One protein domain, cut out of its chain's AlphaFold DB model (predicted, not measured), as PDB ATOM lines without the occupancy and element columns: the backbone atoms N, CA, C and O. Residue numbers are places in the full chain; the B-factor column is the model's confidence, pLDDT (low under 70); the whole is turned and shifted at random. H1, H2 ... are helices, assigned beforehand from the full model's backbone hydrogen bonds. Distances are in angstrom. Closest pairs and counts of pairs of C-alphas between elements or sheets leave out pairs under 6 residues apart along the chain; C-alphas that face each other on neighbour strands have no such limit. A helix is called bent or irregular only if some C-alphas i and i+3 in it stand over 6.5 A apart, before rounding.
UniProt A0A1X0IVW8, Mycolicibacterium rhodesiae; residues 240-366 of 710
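AT A GLANCE: This is residues 240 to 366 of the 710 residues of a protein of Mycolicibacterium rhodesiae (UniProt A0A1X0IVW8). Helix H4 bends into an L with H6 packed on its arm H4b; alongside, H2 and H3 form a hairpin with H1 at one end. The 127 printed residues, all helix by class, hold H1 to H6 in order. The whole is only just compact, close to loose, with radius of gyration of the C-alphas 16.7 A, spanning 45 by 40 by 22 A.

HOW THE PARTS SIT: H4, residues 301 to 331, was assigned as one helix by its hydrogen bonds but is bent: C-alphas 313 and 316 are 9.3 A apart. H6, residues 358 to 366, touches arm H4b, residues 316 to 331; C-alphas 322 and 364 are closest, 4.9 A. H2, residues 258 to 272, and H3, residues 280 to 295, form a hairpin; C-alphas 261 and 290 are closest, 5.7 A. H1, residues 250 to 254, has 0 of 1 O i to N i+4 pairs within hydrogen-bond range, but 2 of 2 O i to N i+3; H4b has 11 of 12 O i to N i+4.

IN THESE COORDINATES: H5 is residues 348 to 356. H4b, 21.8 A long, begins at C-alpha 316 (145.776, 126.056, 75.447); H6 ends at C-alpha 366 (138.896, 125.521, 88.234).

THE WHOLE: The printed part has no cut, H4 to H5 is a long link, and no printed residue is under 70 in pLDDT.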
ATOM      1  N   ASN A 240     143.970 137.036  89.438       98.50
ATOM      2  CA  ASN A 240     144.556 136.638  90.712       98.50
ATOM      3  C   ASN A 240     143.519 135.938  91.610       98.50
ATOM      4  O   ASN A 240     142.536 136.564  92.017       98.50
ATOM      5  N   PRO A 241     143.738 134.666  91.998       97.88
ATOM      6  CA  PRO A 241     142.791 133.930  92.830       97.88
ATOM      7  C   PRO A 241     142.660 134.482  94.256       97.88
ATOM      8  O   PRO A 241     141.756 134.062  94.982       97.88
ATOM      9  N   ILE A 242     143.498 135.443  94.669       97.94
ATOM     10  CA  ILE A 242     143.312 136.152  95.940       97.94
ATOM     11  C   ILE A 242     141.984 136.919  95.998       97.94
ATOM     12  O   ILE A 242     141.416 137.048  97.084       97.94
ATOM     13  N   TYR A 243     141.445 137.346  94.850       98.69
ATOM     14  CA  TYR A 243     140.181 138.080  94.761       98.69
ATOM     15  C   TYR A 243     138.933 137.180  94.774       98.69
ATOM     16  O   TYR A 243     137.817 137.688  94.741       98.69
ATOM     17  N   LEU A 244     139.067 135.852  94.880       98.31
ATOM     18  CA  LEU A 244     137.898 134.981  95.046       98.31
ATOM     19  C   LEU A 244     137.250 135.173  96.419       98.31
ATOM     20  O   LEU A 244     137.907 134.976  97.451       98.31
ATOM     21  N   ARG A 245     135.938 135.425  96.447       98.62
ATOM     22  CA  ARG A 245     135.126 135.200  97.648       98.62
ATOM     23  C   ARG A 245     134.871 133.705  97.777       98.62
ATOM     24  O   ARG A 245     134.121 133.124  96.993       98.62
ATOM     25  N   VAL A 246     135.497 133.074  98.767       98.56
ATOM     26  CA  VAL A 246     135.418 131.618  98.991       98.56
ATOM     27  C   VAL A 246     133.969 131.172  99.191       98.56
ATOM     28  O   VAL A 246     133.548 130.148  98.663       98.56
ATOM     29  N   GLU A 247     133.204 131.960  99.937       97.69
ATOM     30  CA  GLU A 247     131.816 131.678 100.287       97.69
ATOM     31  C   GLU A 247     130.839 131.833  99.111       97.69
ATOM     32  O   GLU A 247     129.746 131.276  99.176       97.69
ATOM     33  N   SER A 248     131.232 132.535  98.042       98.00
ATOM     34  CA  SER A 248     130.410 132.730  96.837       98.00
ATOM     35  C   SER A 248     130.563 131.607  95.809       98.00
ATOM     36  O   SER A 248     129.858 131.599  94.804       98.00
ATOM     37  N   VAL A 249     131.462 130.646  96.037       98.50
ATOM     38  CA  VAL A 249     131.542 129.435  95.212       98.50
ATOM     39  C   VAL A 249     130.311 128.564  95.499       98.50
ATOM     40  O   VAL A 249     130.132 128.174  96.656       98.50
ATOM     41  N   PRO A 250     129.475 128.203  94.504       98.06
ATOM     42  CA  PRO A 250     128.216 127.487  94.747       98.06
ATOM     43  C   PRO A 250     128.375 126.199  95.567       98.06
ATOM     44  O   PRO A 250     127.588 125.907  96.471       98.06
ATOM     45  N   GLU A 251     129.445 125.449  95.308       98.31
ATOM     46  CA  GLU A 251     129.747 124.196  95.995       98.31
ATOM     47  C   GLU A 251     130.095 124.383  97.492       98.31
ATOM     48  O   GLU A 251     130.047 123.425  98.268       98.31
ATOM     49  N   PHE A 252     130.363 125.613  97.958       98.12
ATOM     50  CA  PHE A 252     130.553 125.917  99.382       98.12
ATOM     51  C   PHE A 252     129.325 125.546 100.228       98.12
ATOM     52  O   PHE A 252     129.477 125.063 101.354       98.12
ATOM     53  N   ALA A 253     128.112 125.720  99.691       96.94
ATOM     54  CA  ALA A 253     126.867 125.418 100.401       96.94
ATOM     55  C   ALA A 253     126.747 123.935 100.794       96.94
ATOM     56  O   ALA A 253     126.145 123.614 101.820       96.94
ATOM     57  N   GLN A 254     127.365 123.045 100.013       96.44
ATOM     58  CA  GLN A 254     127.323 121.593 100.196       96.44
ATOM     59  C   GLN A 254     128.510 121.058 101.018       96.44
ATOM     60  O   GLN A 254     128.598 119.859 101.282       96.44
ATOM     61  N   LEU A 255     129.429 121.923 101.458       96.88
ATOM     62  CA  LEU A 255     130.608 121.514 102.219       96.88
ATOM     63  C   LEU A 255     130.214 121.017 103.635       96.88
ATOM     64  O   LEU A 255     129.715 121.801 104.444       96.88
ATOM     65  N   PRO A 256     130.517 119.763 104.035       90.88
ATOM     66  CA  PRO A 256     130.057 119.226 105.327       90.88
ATOM     67  C   PRO A 256     130.651 119.914 106.570       90.88
ATOM     68  O   PRO A 256     130.046 119.918 107.637       90.88
ATOM     69  N   LYS A 257     131.858 120.492 106.466       91.56
ATOM     70  CA  LYS A 257     132.607 121.085 107.597       91.56
ATOM     71  C   LYS A 257     132.881 122.585 107.408       91.56
ATOM     72  O   LYS A 257     134.001 123.035 107.661       91.56
ATOM     73  N   ARG A 258     131.865 123.367 107.012       95.38
ATOM     74  CA  ARG A 258     131.955 124.839 106.819       95.38
ATOM     75  C   ARG A 258     132.572 125.589 108.004       95.38
ATOM     76  O   ARG A 258     133.352 126.511 107.794       95.38
ATOM     77  N   GLY A 259     132.355 125.126 109.238       95.88
ATOM     78  CA  GLY A 259     132.981 125.711 110.430       95.88
ATOM     79  C   GLY A 259     134.517 125.766 110.392       95.88
ATOM     80  O   GLY A 259     135.108 126.653 110.999       95.88
ATOM     81  N   ARG A 260     135.190 124.870 109.649       95.94
ATOM     82  CA  ARG A 260     136.649 124.952 109.437       95.94
ATOM     83  C   ARG A 260     137.036 126.130 108.540       95.94
ATOM     84  O   ARG A 260     138.040 126.776 108.811       95.94
ATOM     85  N   VAL A 261     136.230 126.424 107.520       97.19
ATOM     86  CA  VAL A 261     136.426 127.569 106.617       97.19
ATOM     87  C   VAL A 261     136.250 128.879 107.384       97.19
ATOM     88  O   VAL A 261     137.116 129.743 107.317       97.19
ATOM     89  N   TRP A 262     135.211 128.990 108.217       96.62
ATOM     90  CA  TRP A 262     135.015 130.179 109.055       96.62
ATOM     91  C   TRP A 262     136.134 130.390 110.077       96.62
ATOM     92  O   TRP A 262     136.536 131.526 110.307       96.62
ATOM     93  N   LYS A 263     136.693 129.313 110.650       97.88
ATOM     94  CA  LYS A 263     137.875 129.408 111.525       97.88
ATOM     95  C   LYS A 263     139.106 129.934 110.784       97.88
ATOM     96  O   LYS A 263     139.826 130.752 111.347       97.88
ATOM     97  N   LEU A 264     139.333 129.501 109.540       98.19
ATOM     98  CA  LEU A 264     140.416 130.029 108.701       98.19
ATOM     99  C   LEU A 264     140.230 131.530 108.447       98.19
ATOM    100  O   LEU A 264     141.159 132.300 108.682       98.19
ATOM    101  N   ARG A 265     139.019 131.953 108.060       97.81
ATOM    102  CA  ARG A 265     138.689 133.372 107.875       97.81
ATOM    103  C   ARG A 265     138.927 134.184 109.145       97.81
ATOM    104  O   ARG A 265     139.625 135.191 109.102       97.81
ATOM    105  N   ALA A 266     138.395 133.727 110.278       97.88
ATOM    106  CA  ALA A 266     138.537 134.409 111.561       97.88
ATOM    107  C   ALA A 266     140.008 134.542 111.988       97.88
ATOM    108  O   ALA A 266     140.398 135.583 112.511       97.88
ATOM    109  N   ALA A 267     140.837 133.525 111.730       97.94
ATOM    110  CA  ALA A 267     142.269 133.579 112.013       97.94
ATOM    111  C   ALA A 267     142.990 134.635 111.159       97.94
ATOM    112  O   ALA A 267     143.787 135.406 111.696       97.94
ATOM    113  N   VAL A 268     142.679 134.714 109.859       97.50
ATOM    114  CA  VAL A 268     143.230 135.759 108.979       97.50
ATOM    115  C   VAL A 268     142.771 137.141 109.436       97.50
ATOM    116  O   VAL A 268     143.604 138.016 109.620       97.50
ATOM    117  N   GLN A 269     141.481 137.327 109.724       96.81
ATOM    118  CA  GLN A 269     140.945 138.605 110.206       96.81
ATOM    119  C   GLN A 269     141.584 139.044 111.530       96.81
ATOM    120  O   GLN A 269     141.940 140.209 111.693       96.81
ATOM    121  N   ALA A 270     141.771 138.120 112.476       96.75
ATOM    122  CA  ALA A 270     142.436 138.408 113.744       96.75
ATOM    123  C   ALA A 270     143.905 138.816 113.554       96.75
ATOM    124  O   ALA A 270     144.408 139.638 114.316       96.75
ATOM    125  N   ARG A 271     144.585 138.257 112.547       95.69
ATOM    126  CA  ARG A 271     145.948 138.644 112.176       95.69
ATOM    127  C   ARG A 271     145.975 140.008 111.490       95.69
ATOM    128  O   ARG A 271     146.752 140.848 111.920       95.69
ATOM    129  N   SER A 272     145.100 140.252 110.514       93.69
ATOM    130  CA  SER A 272     145.002 141.529 109.793       93.69
ATOM    131  C   SER A 272     144.728 142.722 110.709       93.69
ATOM    132  O   SER A 272     145.163 143.819 110.406       93.69
ATOM    133  N   ARG A 273     144.057 142.526 111.852       92.50
ATOM    134  CA  ARG A 273     143.854 143.580 112.868       92.50
ATOM    135  C   ARG A 273     145.112 143.944 113.667       92.50
ATOM    136  O   ARG A 273     145.089 144.924 114.394       92.50
ATOM    137  N   LYS A 274     146.168 143.126 113.607       93.44
ATOM    138  CA  LYS A 274     147.417 143.305 114.372       93.44
ATOM    139  C   LYS A 274     148.576 143.822 113.524       93.44
ATOM    140  O   LYS A 274     149.664 144.007 114.055       93.44
ATOM    141  N   ILE A 275     148.367 143.966 112.221       92.88
ATOM    142  CA  ILE A 275     149.385 144.392 111.268       92.88
ATOM    143  C   ILE A 275     148.859 145.618 110.535       92.88
ATOM    144  O   ILE A 275     147.710 145.632 110.098       92.88
ATOM    145  N   ASP A 276     149.699 146.632 110.382       91.75
ATOM    146  CA  ASP A 276     149.366 147.823 109.601       91.75
ATOM    147  C   ASP A 276     149.789 147.658 108.131       91.75
ATOM    148  O   ASP A 276     150.493 148.474 107.550       91.75
ATOM    149  N   ALA A 277     149.432 146.508 107.555       95.25
ATOM    150  CA  ALA A 277     149.733 146.146 106.177       95.25
ATOM    151  C   ALA A 277     148.810 145.020 105.690       95.25
ATOM    152  O   ALA A 277     148.262 144.234 106.470       95.25
ATOM    153  N   ILE A 278     148.671 144.897 104.375       97.06
ATOM    154  CA  ILE A 278     147.914 143.826 103.729       97.06
ATOM    155  C   ILE A 278     148.792 142.572 103.601       97.06
ATOM    156  O   ILE A 278     149.689 142.498 102.761       97.06
ATOM    157  N   ASP A 279     148.497 141.547 104.405       96.75
ATOM    158  CA  ASP A 279     149.176 140.242 104.373       96.75
ATOM    159  C   ASP A 279     148.498 139.281 103.381       96.75
ATOM    160  O   ASP A 279     147.624 138.474 103.731       96.75
ATOM    161  N   ARG A 280     148.922 139.386 102.115       97.69
ATOM    162  CA  ARG A 280     148.446 138.547 101.004       97.69
ATOM    163  C   ARG A 280     148.772 137.068 101.202       97.69
ATOM    164  O   ARG A 280     147.950 136.218 100.870       97.69
ATOM    165  N   ASP A 281     149.925 136.747 101.779       97.00
ATOM    166  CA  ASP A 281     150.389 135.367 101.940       97.00
ATOM    167  C   ASP A 281     149.522 134.573 102.917       97.00
ATOM    168  O   ASP A 281     149.135 133.428 102.643       97.00
ATOM    169  N   SER A 282     149.188 135.176 104.060       97.00
ATOM    170  CA  SER A 282     148.302 134.568 105.051       97.00
ATOM    171  C   SER A 282     146.887 134.417 104.500       97.00
ATOM    172  O   SER A 282     146.279 133.350 104.652       97.00
ATOM    173  N   ALA A 283     146.385 135.446 103.810       97.69
ATOM    174  CA  ALA A 283     145.083 135.418 103.152       97.69
ATOM    175  C   ALA A 283     145.008 134.316 102.088       97.69
ATOM    176  O   ALA A 283     144.131 133.449 102.154       97.69
ATOM    177  N   TRP A 284     145.962 134.288 101.151       97.88
ATOM    178  CA  TRP A 284     146.008 133.297 100.080       97.88
ATOM    179  C   TRP A 284     146.150 131.883 100.628       97.88
ATOM    180  O   TRP A 284     145.431 130.981 100.206       97.88
ATOM    181  N   SER A 285     147.013 131.675 101.621       97.56
ATOM    182  CA  SER A 285     147.167 130.358 102.233       97.56
ATOM    183  C   SER A 285     145.864 129.828 102.816       97.56
ATOM    184  O   SER A 285     145.529 128.662 102.610       97.56
ATOM    185  N   ALA A 286     145.136 130.669 103.549       98.38
ATOM    186  CA  ALA A 286     143.871 130.295 104.157       98.38
ATOM    187  C   ALA A 286     142.794 130.051 103.087       98.38
ATOM    188  O   ALA A 286     142.127 129.009 103.125       98.38
ATOM    189  N   LYS A 287     142.666 130.958 102.103       98.56
ATOM    190  CA  LYS A 287     141.735 130.812 100.973       98.56
ATOM    191  C   LYS A 287     142.027 129.531 100.194       98.56
ATOM    192  O   LYS A 287     141.122 128.726 100.004       98.56
ATOM    193  N   ARG A 288     143.285 129.261  99.831       97.94
ATOM    194  CA  ARG A 288     143.706 128.045  99.111       97.94
ATOM    195  C   ARG A 288     143.348 126.770  99.872       97.94
ATOM    196  O   ARG A 288     142.857 125.823  99.261       97.94
ATOM    197  N   THR A 289     143.537 126.728 101.195       98.25
ATOM    198  CA  THR A 289     143.110 125.578 102.012       98.25
ATOM    199  C   THR A 289     141.598 125.356 101.937       98.25
ATOM    200  O   THR A 289     141.161 124.216 101.771       98.25
ATOM    201  N   ALA A 290     140.797 126.420 102.029       98.56
ATOM    202  CA  ALA A 290     139.343 126.324 101.921       98.56
ATOM    203  C   ALA A 290     138.885 125.941 100.502       98.56
ATOM    204  O   ALA A 290     138.085 125.022 100.341       98.56
ATOM    205  N   LEU A 291     139.454 126.571  99.476       98.56
ATOM    206  CA  LEU A 291     139.160 126.325  98.065       98.56
ATOM    207  C   LEU A 291     139.493 124.888  97.656       98.56
ATOM    208  O   LEU A 291     138.694 124.258  96.976       98.56
ATOM    209  N   LYS A 292     140.598 124.304  98.142       98.25
ATOM    210  CA  LYS A 292     140.894 122.874  97.929       98.25
ATOM    211  C   LYS A 292     139.858 121.947  98.567       98.25
ATOM    212  O   LYS A 292     139.630 120.852  98.058       98.25
ATOM    213  N   ALA A 293     139.255 122.343  99.689       98.31
ATOM    214  CA  ALA A 293     138.177 121.569 100.301       98.31
ATOM    215  C   ALA A 293     136.878 121.677  99.491       98.31
ATOM    216  O   ALA A 293     136.202 120.668  99.316       98.31
ATOM    217  N   ILE A 294     136.566 122.867  98.969       98.56
ATOM    218  CA  ILE A 294     135.386 123.114  98.127       98.56
ATOM    219  C   ILE A 294     135.524 122.425  96.768       98.56
ATOM    220  O   ILE A 294     134.587 121.777  96.331       98.56
ATOM    221  N   TYR A 295     136.699 122.466  96.138       98.44
ATOM    222  CA  TYR A 295     136.965 121.810  94.853       98.44
ATOM    223  C   TYR A 295     136.658 120.299  94.855       98.44
ATOM    224  O   TYR A 295     136.314 119.730  93.822       98.44
ATOM    225  N   ARG A 296     136.768 119.644  96.020       97.31
ATOM    226  CA  ARG A 296     136.459 118.215  96.207       97.31
ATOM    227  C   ARG A 296     134.969 117.922  96.364       97.31
ATOM    228  O   ARG A 296     134.588 116.755  96.361       97.31
ATOM    229  N   VAL A 297     134.145 118.944  96.572       98.06
ATOM    230  CA  VAL A 297     132.694 118.789  96.616       98.06
ATOM    231  C   VAL A 297     132.217 118.484  95.191       98.06
ATOM    232  O   VAL A 297     132.585 119.218  94.271       98.06
ATOM    233  N   PRO A 298     131.429 117.414  94.982       97.25
ATOM    234  CA  PRO A 298     130.890 117.100  93.667       97.25
ATOM    235  C   PRO A 298     130.088 118.271  93.099       97.25
ATOM    236  O   PRO A 298     129.215 118.828  93.767       97.25
ATOM    237  N   ARG A 299     130.378 118.632  91.850       97.88
ATOM    238  CA  ARG A 299     129.602 119.618  91.098       97.88
ATOM    239  C   ARG A 299     128.335 118.967  90.551       97.88
ATOM    240  O   ARG A 299     128.296 117.760  90.310       97.88
ATOM    241  N   SER A 300     127.288 119.762  90.341       98.00
ATOM    242  CA  SER A 300     126.127 119.289  89.582       98.00
ATOM    243  C   SER A 300     126.508 119.054  88.116       98.00
ATOM    244  O   SER A 300     127.464 119.647  87.617       98.00
ATOM    245  N   ALA A 301     125.728 118.244  87.396       98.19
ATOM    246  CA  ALA A 301     125.990 117.968  85.980       98.19
ATOM    247  C   ALA A 301     126.076 119.252  85.128       98.19
ATOM    248  O   ALA A 301     126.969 119.386  84.298       98.19
ATOM    249  N   GLY A 302     125.196 120.232  85.374       98.38
ATOM    250  CA  GLY A 302     125.227 121.515  84.665       98.38
ATOM    251  C   GLY A 302     126.482 122.343  84.962       98.38
ATOM    252  O   GLY A 302     127.034 122.966  84.061       98.38
ATOM    253  N   ARG A 303     126.970 122.315  86.210       98.06
ATOM    254  CA  ARG A 303     128.217 122.986  86.605       98.06
ATOM    255  C   ARG A 303     129.440 122.321  85.977       98.06
ATOM    256  O   ARG A 303     130.343 123.028  85.554       98.06
ATOM    257  N   GLU A 304     129.446 120.994  85.869       98.50
ATOM    258  CA  GLU A 304     130.521 120.278  85.174       98.50
ATOM    259  C   GLU A 304     130.564 120.647  83.686       98.50
ATOM    260  O   GLU A 304     131.617 121.015  83.175       98.50
ATOM    261  N   LEU A 305     129.412 120.663  83.005       98.62
ATOM    262  CA  LEU A 305     129.326 121.086  81.602       98.62
ATOM    263  C   LEU A 305     129.780 122.540  81.397       98.62
ATOM    264  O   LEU A 305     130.464 122.834  80.417       98.62
ATOM    265  N   ALA A 306     129.434 123.446  82.316       98.62
ATOM    266  CA  ALA A 306     129.892 124.834  82.269       98.62
ATOM    267  C   ALA A 306     131.417 124.944  82.432       98.62
ATOM    268  O   ALA A 306     132.056 125.714  81.715       98.62
ATOM    269  N   PHE A 307     132.011 124.141  83.318       98.69
ATOM    270  CA  PHE A 307     133.461 124.102  83.487       98.69
ATOM    271  C   PHE A 307     134.177 123.556  82.243       98.69
ATOM    272  O   PHE A 307     135.171 124.132  81.800       98.69
ATOM    273  N   GLU A 308     133.654 122.495  81.622       98.69
ATOM    274  CA  GLU A 308     134.192 121.980  80.357       98.69
ATOM    275  C   GLU A 308     134.073 123.007  79.217       98.69
ATOM    276  O   GLU A 308     135.008 123.185  78.433       98.69
ATOM    277  N   ALA A 309     132.962 123.748  79.153       98.62
ATOM    278  CA  ALA A 309     132.791 124.831  78.187       98.62
ATOM    279  C   ALA A 309     133.799 125.974  78.411       98.62
ATOM    280  O   ALA A 309     134.376 126.473  77.444       98.62
ATOM    281  N   PHE A 310     134.060 126.346  79.670       98.62
ATOM    282  CA  PHE A 310     135.102 127.311  80.031       98.62
ATOM    283  C   PHE A 310     136.486 126.840  79.566       98.62
ATOM    284  O   PHE A 310     137.187 127.584  78.880       98.62
ATOM    285  N   LYS A 311     136.855 125.584  79.854       98.62
ATOM    286  CA  LYS A 311     138.139 125.014  79.414       98.62
ATOM    287  C   LYS A 311     138.280 125.037  77.895       98.62
ATOM    288  O   LYS A 311     139.318 125.451  77.388       98.62
ATOM    289  N   LYS A 312     137.227 124.667  77.158       98.38
ATOM    290  CA  LYS A 312     137.228 124.721  75.688       98.38
ATOM    291  C   LYS A 312     137.396 126.147  75.156       98.38
ATOM    292  O   LYS A 312     138.100 126.337  74.169       98.38
ATOM    293  N   ARG A 313     136.747 127.132  75.785       97.19
ATOM    294  CA  ARG A 313     136.809 128.546  75.389       97.19
ATOM    295  C   ARG A 313     138.198 129.142  75.604       97.19
ATOM    296  O   ARG A 313     138.679 129.864  74.739       97.19
ATOM    297  N   GLU A 314     138.822 128.864  76.747       97.50
ATOM    298  CA  GLU A 314     140.143 129.418  77.065       97.50
ATOM    299  C   GLU A 314     141.296 128.636  76.418       97.50
ATOM    300  O   GLU A 314     142.350 129.206  76.127       97.50
ATOM    301  N   GLY A 315     141.086 127.345  76.148       96.81
ATOM    302  CA  GLY A 315     141.984 126.499  75.375       96.81
ATOM    303  C   GLY A 315     143.390 126.400  75.965       96.81
ATOM    304  O   GLY A 315     143.592 126.401  77.181       96.81
ATOM    305  N   ARG A 316     144.384 126.332  75.076       95.75
ATOM    306  CA  ARG A 316     145.776 126.056  75.447       95.75
ATOM    307  C   ARG A 316     146.375 127.078  76.416       95.75
ATOM    308  O   ARG A 316     147.160 126.697  77.273       95.75
ATOM    309  N   ALA A 317     145.987 128.351  76.337       97.12
ATOM    310  CA  ALA A 317     146.507 129.359  77.259       97.12
ATOM    311  C   ALA A 317     146.138 129.051  78.720       97.12
ATOM    312  O   ALA A 317     146.956 129.253  79.617       97.12
ATOM    313  N   LEU A 318     144.928 128.528  78.965       98.62
ATOM    314  CA  LEU A 318     144.518 128.091  80.300       98.62
ATOM    315  C   LEU A 318     145.316 126.866  80.746       98.62
ATOM    316  O   LEU A 318     145.700 126.781  81.913       98.62
ATOM    317  N   ASP A 319     145.573 125.934  79.828       98.12
ATOM    318  CA  ASP A 319     146.381 124.747  80.101       98.12
ATOM    319  C   ASP A 319     147.810 125.115  80.491       98.12
ATOM    320  O   ASP A 319     148.309 124.622  81.507       98.12
ATOM    321  N   ASP A 320     148.441 126.018  79.741       98.25
ATOM    322  CA  ASP A 320     149.796 126.492  80.009       98.25
ATOM    323  C   ASP A 320     149.845 127.250  81.350       98.25
ATOM    324  O   ASP A 320     150.683 126.943  82.199       98.25
ATOM    325  N   PHE A 321     148.897 128.155  81.625       98.75
ATOM    326  CA  PHE A 321     148.835 128.882  82.902       98.75
ATOM    327  C   PHE A 321     148.605 127.964  84.113       98.75
ATOM    328  O   PHE A 321     149.258 128.106  85.155       98.75
ATOM    329  N   ALA A 322     147.683 127.006  84.000       98.75
ATOM    330  CA  ALA A 322     147.389 126.061  85.071       98.75
ATOM    331  C   ALA A 322     148.563 125.100  85.320       98.75
ATOM    332  O   ALA A 322     148.876 124.782  86.471       98.75
ATOM    333  N   THR A 323     149.243 124.680  84.250       98.69
ATOM    334  CA  THR A 323     150.450 123.850  84.322       98.69
ATOM    335  C   THR A 323     151.598 124.613  84.969       98.69
ATOM    336  O   THR A 323     152.201 124.107  85.918       98.69
ATOM    337  N   TRP A 324     151.846 125.854  84.535       98.62
ATOM    338  CA  TRP A 324     152.834 126.736  85.150       98.62
ATOM    339  C   TRP A 324     152.549 126.936  86.636       98.62
ATOM    340  O   TRP A 324     153.456 126.818  87.449       98.62
ATOM    341  N   SER A 325     151.289 127.162  87.013       98.56
ATOM    342  CA  SER A 325     150.905 127.357  88.415       98.56
ATOM    343  C   SER A 325     151.249 126.136  89.275       98.56
ATOM    344  O   SER A 325     151.853 126.276  90.339       98.56
ATOM    345  N   ALA A 326     150.944 124.927  88.792       98.25
ATOM    346  CA  ALA A 326     151.287 123.685  89.482       98.25
ATOM    347  C   ALA A 326     152.809 123.434  89.541       98.25
ATOM    348  O   ALA A 326     153.315 122.927  90.546       98.25
ATOM    349  N   LEU A 327     153.550 123.802  88.491       98.25
ATOM    350  CA  LEU A 327     155.015 123.750  88.470       98.25
ATOM    351  C   LEU A 327     155.629 124.752  89.457       98.25
ATOM    352  O   LEU A 327     156.513 124.379  90.228       98.25
ATOM    353  N   ALA A 328     155.116 125.981  89.494       97.69
ATOM    354  CA  ALA A 328     155.568 127.043  90.384       97.69
ATOM    355  C   ALA A 328     155.358 126.680  91.860       97.69
ATOM    356  O   ALA A 328     156.236 126.920  92.687       97.69
ATOM    357  N   GLU A 329     154.248 126.020  92.202       95.06
ATOM    358  CA  GLU A 329     154.028 125.495  93.557       95.06
ATOM    359  C   GLU A 329     155.086 124.456  93.979       95.06
ATOM    360  O   GLU A 329     155.360 124.317  95.172       95.06
ATOM    361  N   LYS A 330     155.675 123.721  93.025       95.50
ATOM    362  CA  LYS A 330     156.662 122.663  93.288       95.50
ATOM    363  C   LYS A 330     158.109 123.157  93.244       95.50
ATOM    364  O   LYS A 330     158.920 122.706  94.049       95.50
ATOM    365  N   TYR A 331     158.435 124.036  92.303       95.81
ATOM    366  CA  TYR A 331     159.810 124.449  91.996       95.81
ATOM    367  C   TYR A 331     160.080 125.942  92.253       95.81
ATOM    368  O   TYR A 331     161.195 126.409  92.024       95.81
ATOM    369  N   GLY A 332     159.087 126.690  92.744       94.94
ATOM    370  CA  GLY A 332     159.133 128.146  92.895       94.94
ATOM    371  C   GLY A 332     158.734 128.882  91.612       94.94
ATOM    372  O   GLY A 332     158.723 128.300  90.532       94.94
ATOM    373  N   GLY A 333     158.420 130.176  91.724       91.94
ATOM    374  CA  GLY A 333     157.915 130.982  90.604       91.94
ATOM    375  C   GLY A 333     158.901 131.182  89.449       91.94
ATOM    376  O   GLY A 333     158.469 131.469  88.347       91.94
ATOM    377  N   ASN A 334     160.208 130.988  89.657       95.06
ATOM    378  CA  ASN A 334     161.225 131.206  88.626       95.06
ATOM    379  C   ASN A 334     161.430 129.991  87.718       95.06
ATOM    380  O   ASN A 334     162.222 129.095  88.028       95.06
ATOM    381  N   TRP A 335     160.768 130.007  86.557       95.62
ATOM    382  CA  TRP A 335     160.841 128.918  85.581       95.62
ATOM    383  C   TRP A 335     162.246 128.666  85.026       95.62
ATOM    384  O   TRP A 335     162.588 127.531  84.692       95.62
ATOM    385  N   ARG A 336     163.122 129.678  85.000       94.25
ATOM    386  CA  ARG A 336     164.511 129.532  84.526       94.25
ATOM    387  C   ARG A 336     165.352 128.661  85.461       94.25
ATOM    388  O   ARG A 336     166.347 128.080  85.028       94.25
ATOM    389  N   LYS A 337     164.940 128.532  86.728       96.38
ATOM    390  CA  LYS A 337     165.581 127.677  87.742       96.38
ATOM    391  C   LYS A 337     165.025 126.249  87.772       96.38
ATOM    392  O   LYS A 337     165.595 125.400  88.452       96.38
ATOM    393  N   TRP A 338     163.960 125.948  87.027       97.19
ATOM    394  CA  TRP A 338     163.380 124.602  86.971       97.19
ATOM    395  C   TRP A 338     164.313 123.600  86.263       97.19
ATOM    396  O   TRP A 338     165.253 124.006  85.563       97.19
ATOM    397  N   PRO A 339     164.079 122.280  86.399       97.50
ATOM    398  CA  PRO A 339     164.720 121.270  85.557       97.50
ATOM    399  C   PRO A 339     164.600 121.600  84.061       97.50
ATOM    400  O   PRO A 339     163.553 122.064  83.616       97.50
ATOM    401  N   LYS A 340     165.661 121.351  83.276       96.12
ATOM    402  CA  LYS A 340     165.778 121.807  81.875       96.12
ATOM    403  C   LYS A 340     164.568 121.437  81.004       96.12
ATOM    404  O   LYS A 340     164.098 122.293  80.261       96.12
ATOM    405  N   GLY A 341     164.043 120.216  81.119       96.81
ATOM    406  CA  GLY A 341     162.900 119.764  80.316       96.81
ATOM    407  C   GLY A 341     161.555 120.410  80.671       96.81
ATOM    408  O   GLY A 341     160.625 120.332  79.877       96.81
ATOM    409  N   LEU A 342     161.461 121.102  81.814       97.56
ATOM    410  CA  LEU A 342     160.260 121.825  82.254       97.56
ATOM    411  C   LEU A 342     160.284 123.316  81.886       97.56
ATOM    412  O   LEU A 342     159.303 124.023  82.095       97.56
ATOM    413  N   ARG A 343     161.402 123.819  81.351       96.00
ATOM    414  CA  ARG A 343     161.591 125.254  81.072       96.00
ATOM    415  C   ARG A 343     160.895 125.743  79.812       96.00
ATOM    416  O   ARG A 343     160.898 126.938  79.593       96.00
ATOM    417  N   HIS A 344     160.361 124.852  78.984       95.50
ATOM    418  CA  HIS A 344     159.631 125.226  77.781       95.50
ATOM    419  C   HIS A 344     158.282 124.495  77.772       95.50
ATOM    420  O   HIS A 344     158.274 123.275  77.958       95.50
ATOM    421  N   PRO A 345     157.154 125.184  77.524       94.06
ATOM    422  CA  PRO A 345     155.807 124.613  77.651       94.06
ATOM    423  C   PRO A 345     155.560 123.416  76.728       94.06
ATOM    424  O   PRO A 345     154.823 122.501  77.078       94.06
ATOM    425  N   ALA A 346     156.216 123.374  75.565       92.62
ATOM    426  CA  ALA A 346     156.133 122.247  74.630       92.62
ATOM    427  C   ALA A 346     157.068 121.059  74.967       92.62
ATOM    428  O   ALA A 346     157.213 120.150  74.153       92.62
ATOM    429  N   GLY A 347     157.756 121.075  76.113       93.88
ATOM    430  CA  GLY A 347     158.675 120.006  76.507       93.88
ATOM    431  C   GLY A 347     157.948 118.695  76.863       93.88
ATOM    432  O   GLY A 347     156.895 118.733  77.503       93.88
ATOM    433  N   PRO A 348     158.503 117.515  76.524       96.06
ATOM    434  CA  PRO A 348     157.884 116.229  76.866       96.06
ATOM    435  C   PRO A 348     157.765 116.021  78.386       96.06
ATOM    436  O   PRO A 348     156.757 115.503  78.862       96.06
ATOM    437  N   ASP A 349     158.736 116.514  79.162       97.69
ATOM    438  CA  ASP A 349     158.712 116.445  80.629       97.69
ATOM    439  C   ASP A 349     157.540 117.239  81.231       97.69
ATOM    440  O   ASP A 349     157.041 116.881  82.299       97.69
ATOM    441  N   VAL A 350     157.072 118.298  80.554       97.75
ATOM    442  CA  VAL A 350     155.890 119.072  80.972       97.75
ATOM    443  C   VAL A 350     154.631 118.228  80.807       97.75
ATOM    444  O   VAL A 350     153.805 118.176  81.714       97.75
ATOM    445  N   THR A 351     154.511 117.507  79.691       96.75
ATOM    446  CA  THR A 351     153.381 116.597  79.449       96.75
ATOM    447  C   THR A 351     153.338 115.496  80.511       96.75
ATOM    448  O   THR A 351     152.300 115.267  81.133       96.75
ATOM    449  N   GLU A 352     154.485 114.879  80.811       97.56
ATOM    450  CA  GLU A 352     154.590 113.871  81.873       97.56
ATOM    451  C   GLU A 352     154.267 114.452  83.258       97.56
ATOM    452  O   GLU A 352     153.589 113.817  84.074       97.56
ATOM    453  N   PHE A 353     154.704 115.684  83.534       98.31
ATOM    454  CA  PHE A 353     154.341 116.388  84.758       98.31
ATOM    455  C   PHE A 353     152.822 116.575  84.869       98.31
ATOM    456  O   PHE A 353     152.254 116.258  85.916       98.31
ATOM    457  N   VAL A 354     152.159 117.036  83.803       97.94
ATOM    458  CA  VAL A 354     150.700 117.227  83.773       97.94
ATOM    459  C   VAL A 354     149.977 115.908  84.033       97.94
ATOM    460  O   VAL A 354     149.066 115.883  84.858       97.94
ATOM    461  N   HIS A 355     150.408 114.799  83.424       97.56
ATOM    462  CA  HIS A 355     149.817 113.482  83.685       97.56
ATOM    463  C   HIS A 355     149.954 113.057  85.153       97.56
ATOM    464  O   HIS A 355     148.969 112.656  85.777       97.56
ATOM    465  N   ARG A 356     151.147 113.201  85.744       97.81
ATOM    466  CA  ARG A 356     151.395 112.836  87.154       97.81
ATOM    467  C   ARG A 356     150.698 113.756  88.156       97.81
ATOM    468  O   ARG A 356     150.400 113.334  89.272       97.81
ATOM    469  N   HIS A 357     150.448 115.009  87.782       97.88
ATOM    470  CA  HIS A 357     149.914 116.053  88.658       97.88
ATOM    471  C   HIS A 357     148.560 116.614  88.180       97.88
ATOM    472  O   HIS A 357     148.198 117.736  88.535       97.88
ATOM    473  N   ALA A 358     147.773 115.820  87.443       97.75
ATOM    474  CA  ALA A 358     146.540 116.262  86.781       97.75
ATOM    475  C   ALA A 358     145.549 116.971  87.722       97.75
ATOM    476  O   ALA A 358     144.982 118.000  87.368       97.75
ATOM    477  N   SER A 359     145.390 116.480  88.955       97.44
ATOM    478  CA  SER A 359     144.496 117.102  89.945       97.44
ATOM    479  C   SER A 359     144.936 118.501  90.394       97.44
ATOM    480  O   SER A 359     144.084 119.333  90.703       97.44
ATOM    481  N   ALA A 360     146.246 118.773  90.432       97.69
ATOM    482  CA  ALA A 360     146.777 120.089  90.770       97.69
ATOM    483  C   ALA A 360     146.573 121.074  89.612       97.69
ATOM    484  O   ALA A 360     146.148 122.202  89.844       97.69
ATOM    485  N   VAL A 361     146.799 120.625  88.375       98.56
ATOM    486  CA  VAL A 361     146.549 121.430  87.170       98.56
ATOM    487  C   VAL A 361     145.054 121.748  87.038       98.56
ATOM    488  O   VAL A 361     144.685 122.914  86.922       98.56
ATOM    489  N   GLU A 362     144.172 120.750  87.164       98.62
ATOM    490  CA  GLU A 362     142.715 120.964  87.130       98.62
ATOM    491  C   GLU A 362     142.234 121.924  88.225       98.62
ATOM    492  O   GLU A 362     141.350 122.741  87.976       98.62
ATOM    493  N   PHE A 363     142.836 121.893  89.420       98.81
ATOM    494  CA  PHE A 363     142.507 122.854  90.474       98.81
ATOM    495  C   PHE A 363     142.781 124.301  90.035       98.81
ATOM    496  O   PHE A 363     141.950 125.173  90.279       98.81
ATOM    497  N   HIS A 364     143.897 124.569  89.349       98.75
ATOM    498  CA  HIS A 364     144.189 125.910  88.832       98.75
ATOM    499  C   HIS A 364     143.273 126.317  87.672       98.75
ATOM    500  O   HIS A 364     142.853 127.474  87.631       98.75
ATOM    501  N   ARG A 365     142.880 125.379  86.796       98.88
ATOM    502  CA  ARG A 365     141.836 125.635  85.785       98.88
ATOM    503  C   ARG A 365     140.510 126.022  86.444       98.88
ATOM    504  O   ARG A 365     139.881 127.005  86.062       98.88
ATOM    505  N   TRP A 366     140.120 125.278  87.478       98.88
ATOM    506  CA  TRP A 366     138.896 125.521  88.234       98.88
ATOM    507  C   TRP A 366     138.905 126.875  88.955       98.88
ATOM    508  O   TRP A 366     137.881 127.553  88.968       98.88
TER     509      TRP A 366